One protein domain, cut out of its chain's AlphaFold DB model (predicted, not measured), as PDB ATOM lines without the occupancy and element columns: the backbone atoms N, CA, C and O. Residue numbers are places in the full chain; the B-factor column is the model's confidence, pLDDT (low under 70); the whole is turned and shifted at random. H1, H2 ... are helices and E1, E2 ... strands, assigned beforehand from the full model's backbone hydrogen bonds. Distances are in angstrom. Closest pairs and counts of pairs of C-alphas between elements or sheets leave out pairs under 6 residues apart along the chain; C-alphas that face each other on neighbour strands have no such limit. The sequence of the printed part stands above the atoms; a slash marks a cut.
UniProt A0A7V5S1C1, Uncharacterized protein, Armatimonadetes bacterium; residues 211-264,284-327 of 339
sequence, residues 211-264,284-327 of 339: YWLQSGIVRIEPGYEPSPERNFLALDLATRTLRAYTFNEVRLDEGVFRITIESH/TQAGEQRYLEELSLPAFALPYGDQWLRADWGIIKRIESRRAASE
ATOM      1  N   TYR A 211     280.951 393.618 243.437       94.69
ATOM      2  CA  TYR A 211     280.574 394.438 242.287       94.69
ATOM      3  C   TYR A 211     280.282 393.586 241.055       94.69
ATOM      4  O   TYR A 211     279.348 393.866 240.302       94.69
ATOM      5  N   TRP A 212     281.050 392.519 240.839       95.00
ATOM      6  CA  TRP A 212     280.809 391.592 239.734       95.00
ATOM      7  C   TRP A 212     279.513 390.801 239.888       95.00
ATOM      8  O   TRP A 212     278.835 390.577 238.885       95.00
ATOM      9  N   LEU A 213     279.156 390.417 241.115       94.62
ATOM     10  CA  LEU A 213     277.874 389.785 241.422       94.62
ATOM     11  C   LEU A 213     276.723 390.776 241.229       94.62
ATOM     12  O   LEU A 213     275.786 390.486 240.489       94.62
ATOM     13  N   GLN A 214     276.827 391.976 241.812       93.69
ATOM     14  CA  GLN A 214     275.804 393.021 241.694       93.69
ATOM     15  C   GLN A 214     275.530 393.405 240.234       93.69
ATOM     16  O   GLN A 214     274.392 393.644 239.841       93.69
ATOM     17  N   SER A 215     276.579 393.461 239.417       91.56
ATOM     18  CA  SER A 215     276.488 393.833 238.004       91.56
ATOM     19  C   SER A 215     276.142 392.672 237.062       91.56
ATOM     20  O   SER A 215     276.047 392.887 235.849       91.56
ATOM     21  N   GLY A 216     275.977 391.454 237.594       93.25
ATOM     22  CA  GLY A 216     275.637 390.241 236.846       93.25
ATOM     23  C   GLY A 216     276.751 389.696 235.945       93.25
ATOM     24  O   GLY A 216     276.483 388.832 235.105       93.25
ATOM     25  N   ILE A 217     277.982 390.204 236.087       93.81
ATOM     26  CA  ILE A 217     279.162 389.754 235.333       93.81
ATOM     27  C   ILE A 217     279.588 388.359 235.789       93.81
ATOM     28  O   ILE A 217     279.949 387.530 234.953       93.81
ATOM     29  N   VAL A 218     279.558 388.131 237.102       96.25
ATOM     30  CA  VAL A 218     279.753 386.822 237.726       96.25
ATOM     31  C   VAL A 218     278.401 386.321 238.208       96.25
ATOM     32  O   VAL A 218     277.609 387.095 238.743       96.25
ATOM     33  N   ARG A 219     278.130 385.031 238.014       96.44
ATOM     34  CA  ARG A 219     276.880 384.400 238.448       96.44
ATOM     35  C   ARG A 219     277.161 383.239 239.383       96.44
ATOM     36  O   ARG A 219     278.115 382.493 239.171       96.44
ATOM     37  N   ILE A 220     276.310 383.094 240.391       96.75
ATOM     38  CA  ILE A 220     276.285 381.901 241.235       96.75
ATOM     39  C   ILE A 220     275.620 380.793 240.429       96.75
ATOM     40  O   ILE A 220     274.584 381.019 239.801       96.75
ATOM     41  N   GLU A 221     276.240 379.621 240.397       96.00
ATOM     42  CA  GLU A 221     275.624 378.478 239.738       96.00
ATOM     43  C   GLU A 221     274.459 377.930 240.571       96.00
ATOM     44  O   GLU A 221     274.648 377.687 241.767       96.00
ATOM     45  N   PRO A 222     273.281 377.701 239.959       94.69
ATOM     46  CA  PRO A 222     272.156 377.097 240.655       94.69
ATOM     47  C   PRO A 222     272.534 375.748 241.273       94.69
ATOM     48  O   PRO A 222     273.150 374.908 240.617       94.69
ATOM     49  N   GLY A 223     272.160 375.537 242.531       92.38
ATOM     50  CA  GLY A 223     272.486 374.328 243.284       92.38
ATOM     51  C   GLY A 223     273.876 374.326 243.924       92.38
ATOM     52  O   GLY A 223     274.192 373.373 244.640       92.38
ATOM     53  N   TYR A 224     274.684 375.374 243.725       94.31
ATOM     54  CA  TYR A 224     275.985 375.615 244.370       94.31
ATOM     55  C   TYR A 224     275.995 376.927 245.165       94.31
ATOM     56  O   TYR A 224     277.023 377.602 245.274       94.31
ATOM     57  N   GLU A 225     274.845 377.316 245.708       94.94
ATOM     58  CA  GLU A 225     274.713 378.528 246.497       94.94
ATOM     59  C   GLU A 225     275.535 378.443 247.796       94.94
ATOM     60  O   GLU A 225     275.662 377.357 248.381       94.94
ATOM     61  N   PRO A 226     276.082 379.582 248.262       91.88
ATOM     62  CA  PRO A 226     276.741 379.678 249.558       91.88
ATOM     63  C   PRO A 226     275.811 379.224 250.694       91.88
ATOM     64  O   PRO A 226     274.687 379.709 250.815       91.88
ATOM     65  N   SER A 227     276.287 378.314 251.541       90.88
ATOM     66  CA  SER A 227     275.574 377.830 252.730       90.88
ATOM     67  C   SER A 227     276.567 377.583 253.875       90.88
ATOM     68  O   SER A 227     277.764 377.501 253.600       90.88
ATOM     69  N   PRO A 228     276.113 377.419 255.133       86.38
ATOM     70  CA  PRO A 228     277.001 377.135 256.270       86.38
ATOM     71  C   PRO A 228     277.815 375.839 256.137       86.38
ATOM     72  O   PRO A 228     278.825 375.667 256.813       86.38
ATOM     73  N   GLU A 229     277.375 374.909 255.289       85.88
ATOM     74  CA  GLU A 229     278.100 373.670 254.984       85.88
ATOM     75  C   GLU A 229     279.096 373.874 253.831       85.88
ATOM     76  O   GLU A 229     280.146 373.229 253.767       85.88
ATOM     77  N   ARG A 230     278.788 374.804 252.920       88.88
ATOM     78  CA  ARG A 230     279.574 375.122 251.726       88.88
ATOM     79  C   ARG A 230     280.360 376.411 251.924       88.88
ATOM     80  O   ARG A 230     280.071 377.446 251.322       88.88
ATOM     81  N   ASN A 231     281.377 376.327 252.773       86.50
ATOM     82  CA  ASN A 231     282.180 377.483 253.175       86.50
ATOM     83  C   ASN A 231     283.350 377.792 252.231       86.50
ATOM     84  O   ASN A 231     284.071 378.758 252.468       86.50
ATOM     85  N   PHE A 232     283.549 377.013 251.162       90.06
ATOM     86  CA  PHE A 232     284.585 377.274 250.166       90.06
ATOM     87  C   PHE A 232     283.988 377.817 248.865       90.06
ATOM     88  O   PHE A 232     283.343 377.102 248.106       90.06
ATOM     89  N   LEU A 233     284.247 379.083 248.570       93.94
ATOM     90  CA  LEU A 233     283.879 379.751 247.332       93.94
ATOM     91  C   LEU A 233     284.967 379.567 246.270       93.94
ATOM     92  O   LEU A 233     286.070 380.106 246.378       93.94
ATOM     93  N   ALA A 234     284.627 378.867 245.194       94.31
ATOM     94  CA  ALA A 234     285.449 378.739 244.002       94.31
ATOM     95  C   ALA A 234     284.927 379.675 242.906       94.31
ATOM     96  O   ALA A 234     283.865 379.447 242.320       94.31
ATOM     97  N   LEU A 235     285.691 380.725 242.611       95.94
ATOM     98  CA  LEU A 235     285.423 381.634 241.503       95.94
ATOM     99  C   LEU A 235     286.223 381.208 240.270       95.94
ATOM    100  O   LEU A 235     287.444 381.383 240.216       95.94
ATOM    101  N   ASP A 236     285.530 380.701 239.254       94.00
ATOM    102  CA  ASP A 236     286.135 380.430 237.956       94.00
ATOM    103  C   ASP A 236     286.076 381.673 237.073       94.00
ATOM    104  O   ASP A 236     285.027 382.063 236.557       94.00
ATOM    105  N   LEU A 237     287.233 382.303 236.883       93.06
ATOM    106  CA  LEU A 237     287.348 383.521 236.083       93.06
ATOM    107  C   LEU A 237     287.187 383.256 234.580       93.06
ATOM    108  O   LEU A 237     286.872 384.182 233.835       93.06
ATOM    109  N   ALA A 238     287.384 382.014 234.123       90.25
ATOM    110  CA  ALA A 238     287.224 381.664 232.715       90.25
ATOM    111  C   ALA A 238     285.743 381.582 232.320       90.25
ATOM    112  O   ALA A 238     285.372 382.063 231.249       90.25
ATOM    113  N   THR A 239     284.899 381.008 233.182       92.69
ATOM    114  CA  THR A 239     283.447 380.904 232.948       92.69
ATOM    115  C   THR A 239     282.642 382.011 233.625       92.69
ATOM    116  O   THR A 239     281.462 382.168 233.326       92.69
ATOM    117  N   ARG A 240     283.277 382.808 234.496       94.44
ATOM    118  CA  ARG A 240     282.648 383.835 235.348       94.44
ATOM    119  C   ARG A 240     281.561 383.246 236.249       94.44
ATOM    120  O   ARG A 240     280.519 383.857 236.486       94.44
ATOM    121  N   THR A 241     281.836 382.056 236.761       96.44
ATOM    122  CA  THR A 241     280.924 381.301 237.616       96.44
ATOM    123  C   THR A 241     281.479 381.236 239.027       96.44
ATOM    124  O   THR A 241     282.670 380.987 239.215       96.44
ATOM    125  N   LEU A 242     280.612 381.434 240.013       97.25
ATOM    126  CA  LEU A 242     280.900 381.201 241.420       97.25
ATOM    127  C   LEU A 242     280.168 379.933 241.874       97.25
ATOM    128  O   LEU A 242     278.957 379.823 241.683       97.25
ATOM    129  N   ARG A 243     280.896 378.998 242.484       96.38
ATOM    130  CA  ARG A 243     280.330 377.821 243.153       96.38
ATOM    131  C   ARG A 243     280.799 377.765 244.595       96.38
ATOM    132  O   ARG A 243     281.979 378.001 244.858       96.38
ATOM    133  N   ALA A 244     279.899 377.423 245.503       94.19
ATOM    134  CA  ALA A 244     280.240 377.083 246.871       94.19
ATOM    135  C   ALA A 244     280.381 375.561 247.018       94.19
ATOM    136  O   ALA A 244     279.534 374.802 246.548       94.19
ATOM    137  N   TYR A 245     281.442 375.133 247.687       89.56
ATOM    138  CA  TYR A 245     281.784 373.744 247.953       89.56
ATOM    139  C   TYR A 245     281.934 373.509 249.449       89.56
ATOM    140  O   TYR A 245     282.321 374.407 250.206       89.56
ATOM    141  N   THR A 246     281.679 372.274 249.864       85.88
ATOM    142  CA  THR A 246     282.165 371.793 251.158       85.88
ATOM    143  C   THR A 246     283.681 371.586 251.073       85.88
ATOM    144  O   THR A 246     284.206 371.247 250.011       85.88
ATOM    145  N   PHE A 247     284.415 371.744 252.175       80.50
ATOM    146  CA  PHE A 247     285.870 371.526 252.154       80.50
ATOM    147  C   PHE A 247     286.264 370.110 251.716       80.50
ATOM    148  O   PHE A 247     287.264 369.938 251.027       80.50
ATOM    149  N   ASN A 248     285.442 369.110 252.039       74.00
ATOM    150  CA  ASN A 248     285.692 367.707 251.698       74.00
ATOM    151  C   ASN A 248     285.657 367.434 250.182       74.00
ATOM    152  O   ASN A 248     286.297 366.493 249.705       74.00
ATOM    153  N   GLU A 249     284.918 368.245 249.423       75.50
ATOM    154  CA  GLU A 249     284.847 368.156 247.959       75.50
ATOM    155  C   GLU A 249     286.064 368.803 247.281       75.50
ATOM    156  O   GLU A 249     286.393 368.480 246.137       75.50
ATOM    157  N   VAL A 250     286.765 369.698 247.980       76.12
ATOM    158  CA  VAL A 250     287.883 370.461 247.426       76.12
ATOM    159  C   VAL A 250     289.174 369.661 247.571       76.12
ATOM    160  O   VAL A 250     289.892 369.757 248.561       76.12
ATOM    161  N   ARG A 251     289.503 368.883 246.538       71.25
ATOM    162  CA  ARG A 251     290.782 368.163 246.434       71.25
ATOM    163  C   ARG A 251     291.655 368.791 245.362       71.25
ATOM    164  O   ARG A 251     291.476 368.539 244.171       71.25
ATOM    165  N   LEU A 252     292.581 369.646 245.783       69.06
ATOM    166  CA  LEU A 252     293.493 370.348 244.885       69.06
ATOM    167  C   LEU A 252     294.927 369.950 245.238       69.06
ATOM    168  O   LEU A 252     295.428 370.302 246.301       69.06
ATOM    169  N   ASP A 253     295.574 369.206 244.339       56.09
ATOM    170  CA  ASP A 253     296.985 368.821 244.458       56.09
ATOM    171  C   ASP A 253     297.859 370.047 244.187       56.09
ATOM    172  O   ASP A 253     298.368 370.259 243.085       56.09
ATOM    173  N   GLU A 254     297.977 370.914 245.179       54.66
ATOM    174  CA  GLU A 254     298.932 372.008 245.153       54.66
ATOM    175  C   GLU A 254     299.914 371.765 246.282       54.66
ATOM    176  O   GLU A 254     299.515 371.565 247.428       54.66
ATOM    177  N   GLY A 255     301.208 371.731 245.944       45.47
ATOM    178  CA  GLY A 255     302.253 371.694 246.957       45.47
ATOM    179  C   GLY A 255     302.002 372.813 247.963       45.47
ATOM    180  O   GLY A 255     301.531 373.886 247.581       45.47
ATOM    181  N   VAL A 256     302.276 372.556 249.243       41.12
ATOM    182  CA  VAL A 256     302.171 373.573 250.291       41.12
ATOM    183  C   VAL A 256     303.112 374.712 249.910       41.12
ATOM    184  O   VAL A 256     304.319 374.649 250.139       41.12
ATOM    185  N   PHE A 257     302.572 375.750 249.273       38.50
ATOM    186  CA  PHE A 257     303.302 376.980 249.039       38.50
ATOM    187  C   PHE A 257     303.437 377.640 250.401       38.50
ATOM    188  O   PHE A 257     302.562 378.389 250.831       38.50
ATOM    189  N   ARG A 258     304.533 377.344 251.103       35.88
ATOM    190  CA  ARG A 258     304.957 378.165 252.231       35.88
ATOM    191  C   ARG A 258     305.302 379.532 251.663       35.88
ATOM    192  O   ARG A 258     306.414 379.758 251.195       35.88
ATOM    193  N   ILE A 259     304.334 380.443 251.680       36.28
ATOM    194  CA  ILE A 259     304.613 381.864 251.536       36.28
ATOM    195  C   ILE A 259     305.336 382.239 252.820       36.28
ATOM    196  O   ILE A 259     304.719 382.516 253.841       36.28
ATOM    197  N   THR A 260     306.662 382.164 252.795       34.88
ATOM    198  CA  THR A 260     307.454 382.793 253.839       34.88
ATOM    199  C   THR A 260     307.304 384.287 253.595       34.88
ATOM    200  O   THR A 260     307.731 384.795 252.558       34.88
ATOM    201  N   ILE A 261     306.614 384.990 254.493       37.72
ATOM    202  CA  ILE A 261     306.684 386.448 254.529       37.72
ATOM    203  C   ILE A 261     308.102 386.754 255.020       37.72
ATOM    204  O   ILE A 261     308.350 386.864 256.214       37.72
ATOM    205  N   GLU A 262     309.071 386.762 254.105       37.91
ATOM    206  CA  GLU A 262     310.446 387.112 254.444       37.91
ATOM    207  C   GLU A 262     310.486 388.611 254.743       37.91
ATOM    208  O   GLU A 262     310.429 389.463 253.851       37.91
ATOM    209  N   SER A 263     310.536 388.951 256.029       41.44
ATOM    210  CA  SER A 263     310.943 390.277 256.457       41.44
ATOM    211  C   SER A 263     312.441 390.410 256.176       41.44
ATOM    212  O   SER A 263     313.264 389.598 256.598       41.44
ATOM    213  N   HIS A 264     312.807 391.446 255.427       39.84
ATOM    214  CA  HIS A 264     314.200 391.804 255.178       39.84
ATOM    215  C   HIS A 264     314.547 393.098 255.908       39.84
ATOM    216  O   HIS A 264     313.741 394.037 255.962       39.84
ATOM    217  N   THR A 284     302.356 386.300 268.337       48.50
ATOM    218  CA  THR A 284     302.188 386.716 266.935       48.50
ATOM    219  C   THR A 284     302.640 385.610 265.978       48.50
ATOM    220  O   THR A 284     301.903 385.280 265.056       48.50
ATOM    221  N   GLN A 285     303.779 384.959 266.240       43.34
ATOM    222  CA  GLN A 285     304.260 383.799 265.481       43.34
ATOM    223  C   GLN A 285     303.397 382.560 265.690       43.34
ATOM    224  O   GLN A 285     303.166 381.851 264.727       43.34
ATOM    225  N   ALA A 286     302.870 382.308 266.891       42.03
ATOM    226  CA  ALA A 286     301.921 381.222 267.124       42.03
ATOM    227  C   ALA A 286     300.555 381.514 266.491       42.03
ATOM    228  O   ALA A 286     299.879 380.585 266.065       42.03
ATOM    229  N   GLY A 287     300.145 382.783 266.389       45.38
ATOM    230  CA  GLY A 287     298.968 383.207 265.631       45.38
ATOM    231  C   GLY A 287     299.172 383.067 264.122       45.38
ATOM    232  O   GLY A 287     298.279 382.603 263.424       45.38
ATOM    233  N   GLU A 288     300.366 383.388 263.626       43.03
ATOM    234  CA  GLU A 288     300.750 383.256 262.219       43.03
ATOM    235  C   GLU A 288     300.998 381.787 261.834       43.03
ATOM    236  O   GLU A 288     300.568 381.356 260.773       43.03
ATOM    237  N   GLN A 289     301.590 380.977 262.716       38.19
ATOM    238  CA  GLN A 289     301.730 379.528 262.560       38.19
ATOM    239  C   GLN A 289     300.398 378.807 262.709       38.19
ATOM    240  O   GLN A 289     300.144 377.929 261.903       38.19
ATOM    241  N   ARG A 290     299.507 379.198 263.630       40.72
ATOM    242  CA  ARG A 290     298.133 378.666 263.659       40.72
ATOM    243  C   ARG A 290     297.345 379.074 262.423       40.72
ATOM    244  O   ARG A 290     296.675 378.227 261.859       40.72
ATOM    245  N   TYR A 291     297.499 380.305 261.932       40.16
ATOM    246  CA  TYR A 291     296.942 380.726 260.642       40.16
ATOM    247  C   TYR A 291     297.504 379.882 259.482       40.16
ATOM    248  O   TYR A 291     296.759 379.498 258.587       40.16
ATOM    249  N   LEU A 292     298.798 379.537 259.517       39.75
ATOM    250  CA  LEU A 292     299.491 378.685 258.537       39.75
ATOM    251  C   LEU A 292     299.244 377.166 258.712       39.75
ATOM    252  O   LEU A 292     299.414 376.422 257.748       39.75
ATOM    253  N   GLU A 293     298.831 376.694 259.889       38.09
ATOM    254  CA  GLU A 293     298.492 375.290 260.196       38.09
ATOM    255  C   GLU A 293     296.989 375.008 260.007       38.09
ATOM    256  O   GLU A 293     296.620 373.951 259.490       38.09
ATOM    257  N   GLU A 294     296.116 375.984 260.280       38.88
ATOM    258  CA  GLU A 294     294.729 376.015 259.783       38.88
ATOM    259  C   GLU A 294     294.691 376.093 258.239       38.88
ATOM    260  O   GLU A 294     293.728 375.653 257.614       38.88
ATOM    261  N   LEU A 295     295.787 376.534 257.602       40.28
ATOM    262  CA  LEU A 295     296.073 376.470 256.158       40.28
ATOM    263  C   LEU A 295     296.530 375.076 255.662       40.28
ATOM    264  O   LEU A 295     297.164 374.961 254.612       40.28
ATOM    265  N   SER A 296     296.074 373.992 256.296       41.47
ATOM    266  CA  SER A 296     295.870 372.698 255.608       41.47
ATOM    267  C   SER A 296     294.728 372.752 254.569       41.47
ATOM    268  O   SER A 296     294.207 371.730 254.126       41.47
ATOM    269  N   LEU A 297     294.355 373.959 254.135       44.56
ATOM    270  CA  LEU A 297     293.526 374.223 252.977       44.56
ATOM    271  C   LEU A 297     294.354 373.980 251.708       44.56
ATOM    272  O   LEU A 297     295.367 374.655 251.491       44.56
ATOM    273  N   PRO A 298     293.951 373.035 250.844       48.84
ATOM    274  CA  PRO A 298     294.650 372.791 249.599       48.84
ATOM    275  C   PRO A 298     294.544 374.052 248.735       48.84
ATOM    276  O   PRO A 298     293.462 374.415 248.274       48.84
ATOM    277  N   ALA A 299     295.694 374.694 248.505       55.34
ATOM    278  CA  ALA A 299     295.885 375.912 247.722       55.34
ATOM    279  C   ALA A 299     295.326 377.221 248.307       55.34
ATOM    280  O   ALA A 299     294.218 377.300 248.816       55.34
ATOM    281  N   PHE A 300     296.090 378.295 248.122       66.56
ATOM    282  CA  PHE A 300     295.820 379.651 248.609       66.56
ATOM    283  C   PHE A 300     294.380 380.145 248.358       66.56
ATOM    284  O   PHE A 300     294.040 380.640 247.277       66.56
ATOM    285  N   ALA A 301     293.556 380.034 249.398       77.31
ATOM    286  CA  ALA A 301     292.272 380.702 249.558       77.31
ATOM    287  C   ALA A 301     292.426 381.852 250.565       77.31
ATOM    288  O   ALA A 301     293.310 381.830 251.418       77.31
ATOM    289  N   LEU A 302     291.582 382.877 250.456       80.38
ATOM    290  CA  LEU A 302     291.568 384.027 251.359       80.38
ATOM    291  C   LEU A 302     290.236 384.107 252.105       80.38
ATOM    292  O   LEU A 302     289.205 383.798 251.511       80.38
ATOM    293  N   PRO A 303     290.221 384.599 253.353       83.31
ATOM    294  CA  PRO A 303     288.975 384.834 254.069       83.31
ATOM    295  C   PRO A 303     288.118 385.894 253.357       83.31
ATOM    296  O   PRO A 303     288.614 386.946 252.927       83.31
ATOM    297  N   TYR A 304     286.822 385.615 253.251       84.69
ATOM    298  CA  TYR A 304     285.795 386.423 252.600       84.69
ATOM    299  C   TYR A 304     284.487 386.333 253.403       84.69
ATOM    300  O   TYR A 304     283.676 385.432 253.195       84.69
ATOM    301  N   GLY A 305     284.298 387.254 254.354       83.81
ATOM    302  CA  GLY A 305     283.240 387.119 255.362       83.81
ATOM    303  C   GLY A 305     283.457 385.850 256.189       83.81
ATOM    304  O   GLY A 305     284.586 385.579 256.592       83.81
ATOM    305  N   ASP A 306     282.403 385.055 256.351       84.06
ATOM    306  CA  ASP A 306     282.440 383.757 257.046       84.06
ATOM    307  C   ASP A 306     282.913 382.598 256.144       84.06
ATOM    308  O   ASP A 306     282.840 381.427 256.513       84.06
ATOM    309  N   GLN A 307     283.369 382.907 254.927       88.19
ATOM    310  CA  GLN A 307     283.704 381.929 253.893       88.19
ATOM    311  C   GLN A 307     285.147 382.083 253.418       88.19
ATOM    312  O   GLN A 307     285.823 383.077 253.681       88.19
ATOM    313  N   TRP A 308     285.623 381.098 252.665       88.69
ATOM    314  CA  TRP A 308     286.948 381.084 252.060       88.69
ATOM    315  C   TRP A 308     286.831 381.236 250.555       88.69
ATOM    316  O   TRP A 308     286.167 380.442 249.906       88.69
ATOM    317  N   LEU A 309     287.485 382.238 249.981       90.81
ATOM    318  CA  LEU A 309     287.451 382.523 248.553       90.81
ATOM    319  C   LEU A 309     288.739 382.080 247.875       90.81
ATOM    320  O   LEU A 309     289.832 382.480 248.273       90.81
ATOM    321  N   ARG A 310     288.600 381.359 246.767       90.12
ATOM    322  CA  ARG A 310     289.678 381.105 245.820       90.12
ATOM    323  C   ARG A 310     289.236 381.465 244.406       90.12
ATOM    324  O   ARG A 310     288.189 381.014 243.949       90.12
ATOM    325  N   ALA A 311     290.059 382.236 243.694       91.19
ATOM    326  CA  ALA A 311     289.820 382.584 242.297       91.19
ATOM    327  C   ALA A 311     290.961 382.106 241.400       91.19
ATOM    328  O   ALA A 311     292.139 382.270 241.711       91.19
ATOM    329  N   ASP A 312     290.608 381.508 240.269       89.69
ATOM    330  CA  ASP A 312     291.574 381.002 239.297       89.69
ATOM    331  C   ASP A 312     290.875 380.777 237.948       89.69
ATOM    332  O   ASP A 312     289.646 380.764 237.853       89.69
ATOM    333  N   TRP A 313     291.647 380.547 236.892       89.19
ATOM    334  CA  TRP A 313     291.101 380.116 235.610       89.19
ATOM    335  C   TRP A 313     290.905 378.597 235.615       89.19
ATOM    336  O   TRP A 313     291.871 377.842 235.777       89.19
ATOM    337  N   GLY A 314     289.674 378.122 235.420       87.31
ATOM    338  CA  GLY A 314     289.374 376.691 235.341       87.31
ATOM    339  C   GLY A 314     289.380 375.959 236.688       87.31
ATOM    340  O   GLY A 314     289.620 374.749 236.702       87.31
ATOM    341  N   ILE A 315     289.195 376.662 237.814       88.25
ATOM    342  CA  ILE A 315     289.198 376.045 239.155       88.25
ATOM    343  C   ILE A 315     288.080 375.023 239.320       88.25
ATOM    344  O   ILE A 315     288.347 373.925 239.799       88.25
ATOM    345  N   ILE A 316     286.869 375.348 238.865       91.81
ATOM    346  CA  ILE A 316     285.702 374.469 238.985       91.81
ATOM    347  C   ILE A 316     285.988 373.162 238.250       91.81
ATOM    348  O   ILE A 316     285.922 372.086 238.834       91.81
ATOM    349  N   LYS A 317     286.446 373.252 236.995       89.50
ATOM    350  CA  LYS A 317     286.818 372.070 236.211       89.50
ATOM    351  C   LYS A 317     287.882 371.216 236.911       89.50
ATOM    352  O   LYS A 317     287.809 369.992 236.837       89.50
ATOM    353  N   ARG A 318     288.870 371.836 237.569       86.75
ATOM    354  CA  ARG A 318     289.901 371.104 238.322       86.75
ATOM    355  C   ARG A 318     289.309 370.368 239.520       86.75
ATOM    356  O   ARG A 318     289.577 369.176 239.642       86.75
ATOM    357  N   ILE A 319     288.498 371.042 240.337       86.94
ATOM    358  CA  ILE A 319     287.817 370.437 241.492       86.94
ATOM    359  C   ILE A 319     286.989 369.229 241.031       86.94
ATOM    360  O   ILE A 319     287.227 368.116 241.493       86.94
ATOM    361  N   GLU A 320     286.113 369.412 240.039       88.88
ATOM    362  CA  GLU A 320     285.241 368.336 239.543       88.88
ATOM    363  C   GLU A 320     286.028 367.169 238.937       88.88
ATOM    364  O   GLU A 320     285.731 366.005 239.201       88.88
ATOM    365  N   SER A 321     287.082 367.450 238.160       84.44
ATOM    366  CA  SER A 321     287.911 366.388 237.573       84.44
ATOM    367  C   SER A 321     288.582 365.510 238.632       84.44
ATOM    368  O   SER A 321     288.738 364.306 238.436       84.44
ATOM    369  N   ARG A 322     288.964 366.103 239.770       79.75
ATOM    370  CA  ARG A 322     289.605 365.394 240.882       79.75
ATOM    371  C   ARG A 322     288.596 364.651 241.738       79.75
ATOM    372  O   ARG A 322     288.878 363.527 242.143       79.75
ATOM    373  N   ARG A 323     287.421 365.238 241.957       79.44
ATOM    374  CA  ARG A 323     286.292 364.561 242.593       79.44
ATOM    375  C   ARG A 323     285.937 363.283 241.834       79.44
ATOM    376  O   ARG A 323     286.007 362.206 242.417       79.44
ATOM    377  N   ALA A 324     285.700 363.390 240.526       77.75
ATOM    378  CA  ALA A 324     285.393 362.245 239.674       77.75
ATOM    379  C   ALA A 324     286.510 361.185 239.701       77.75
ATOM    380  O   ALA A 324     286.226 359.998 239.815       77.75
ATOM    381  N   ALA A 325     287.782 361.602 239.652       71.75
ATOM    382  CA  ALA A 325     288.918 360.685 239.749       71.75
ATOM    383  C   ALA A 325     289.017 359.972 241.112       71.75
ATOM    384  O   ALA A 325     289.463 358.829 241.180       71.75
ATOM    385  N   SER A 326     288.612 360.624 242.207       62.38
ATOM    386  CA  SER A 326     288.554 359.971 243.517       62.38
ATOM    387  C   SER A 326     287.382 359.007 243.628       62.38
ATOM    388  O   SER A 326     287.537 357.960 244.248       62.38
ATOM    389  N   GLU A 327     286.219 359.370 243.092       66.50
ATOM    390  CA  GLU A 327     285.026 358.523 243.126       66.50
ATOM    391  C   GLU A 327     285.279 357.229 242.338       66.50
ATOM    392  O   GLU A 327     284.995 356.141 242.839       66.50
TER     393      GLU A 327
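Overview. This is residues 211 to 264 and 284 to 327 of the 339 residues of an uncharacterized protein of Armatimonadetes bacterium (UniProt A0A7V5S1C1). A small twisted sheet of four strands makes the core; H3 starts at it, grazing E1 and E2 with residues 315 to 319, and runs away from it, while H1 lies off the sheet. Away from the sheet's E3 edge, residues 284 to 291 of H2 stick out, and the loop of residues 252 to 264 reaches far out to the cut. The printed part has 98 residues, with three named helices and four named strands in the order H1 E1 E2 H2 E3 E4 H3; the sheet, order E2 E1 E4 E3, is mixed. The class is mixed, helices and strands, with 46 residues, under half, in named elements. The whole is only just compact, close to loose, with a radius of gyration of the C-alphas of 14.8 A and spans of 43 by 36 by 26 A.

Arrangement. H1, residues 211 to 214, is not on the sheet, with 2 pairs of C-alphas within 10 A. Residues 219 to 220 pair in parallel with residues 241 to 242 of E2, residues 241 to 245, an edge strand. E1, residues 232 to 236, forms a hairpin with E2, antiparallel at 157 degrees; N 234 and O 243 are 2.8 A apart, within hydrogen-bond range. H2, residues 284 to 293, is not on the sheet. E3, residues 302 to 304, the other edge strand, forms a hairpin with E4, residues 307 to 312, antiparallel at 125 degrees, with N 302 and O 309 at 2.8 A. E4 is parallel to its neighbour E1 at 23 degrees, with N 233 and O 308 at 2.7 A. H3, residues 315 to 327, is on the sheet but only grazes it with residues 315 to 319; its closest C-alphas to E1 are those of Ile 315 and Asp 236, 5.5 A apart. H1, H2 and H3 are apart from each other. Every O i to N i+4 pair is within hydrogen-bond range in H2 and H3; H1 is too short for such a pair, and its one O i to N i+3 pair is within range.

Along the chain. H1 begins at C-alpha 211, (280.574, 394.438, 242.287). E1 and E2 measure 12.7 A and 12.8 A, H2 13.8 A and E4 16.6 A. H3, the longest helix, measures 18.4 A and ends at C-alpha 327, (285.026, 358.523, 243.126).

Size, cuts and confidence. The farthest C-alphas, those of Pro 222 and His 264, are 46.8 A apart. Residues 265 to 283 are cut out, and C-alphas 264 and 284 are 17.6 A apart. The link from H1 to E1 is long. The pLDDT is under 70 in residues 252 to 264, 284 to 300 and 326 to 327.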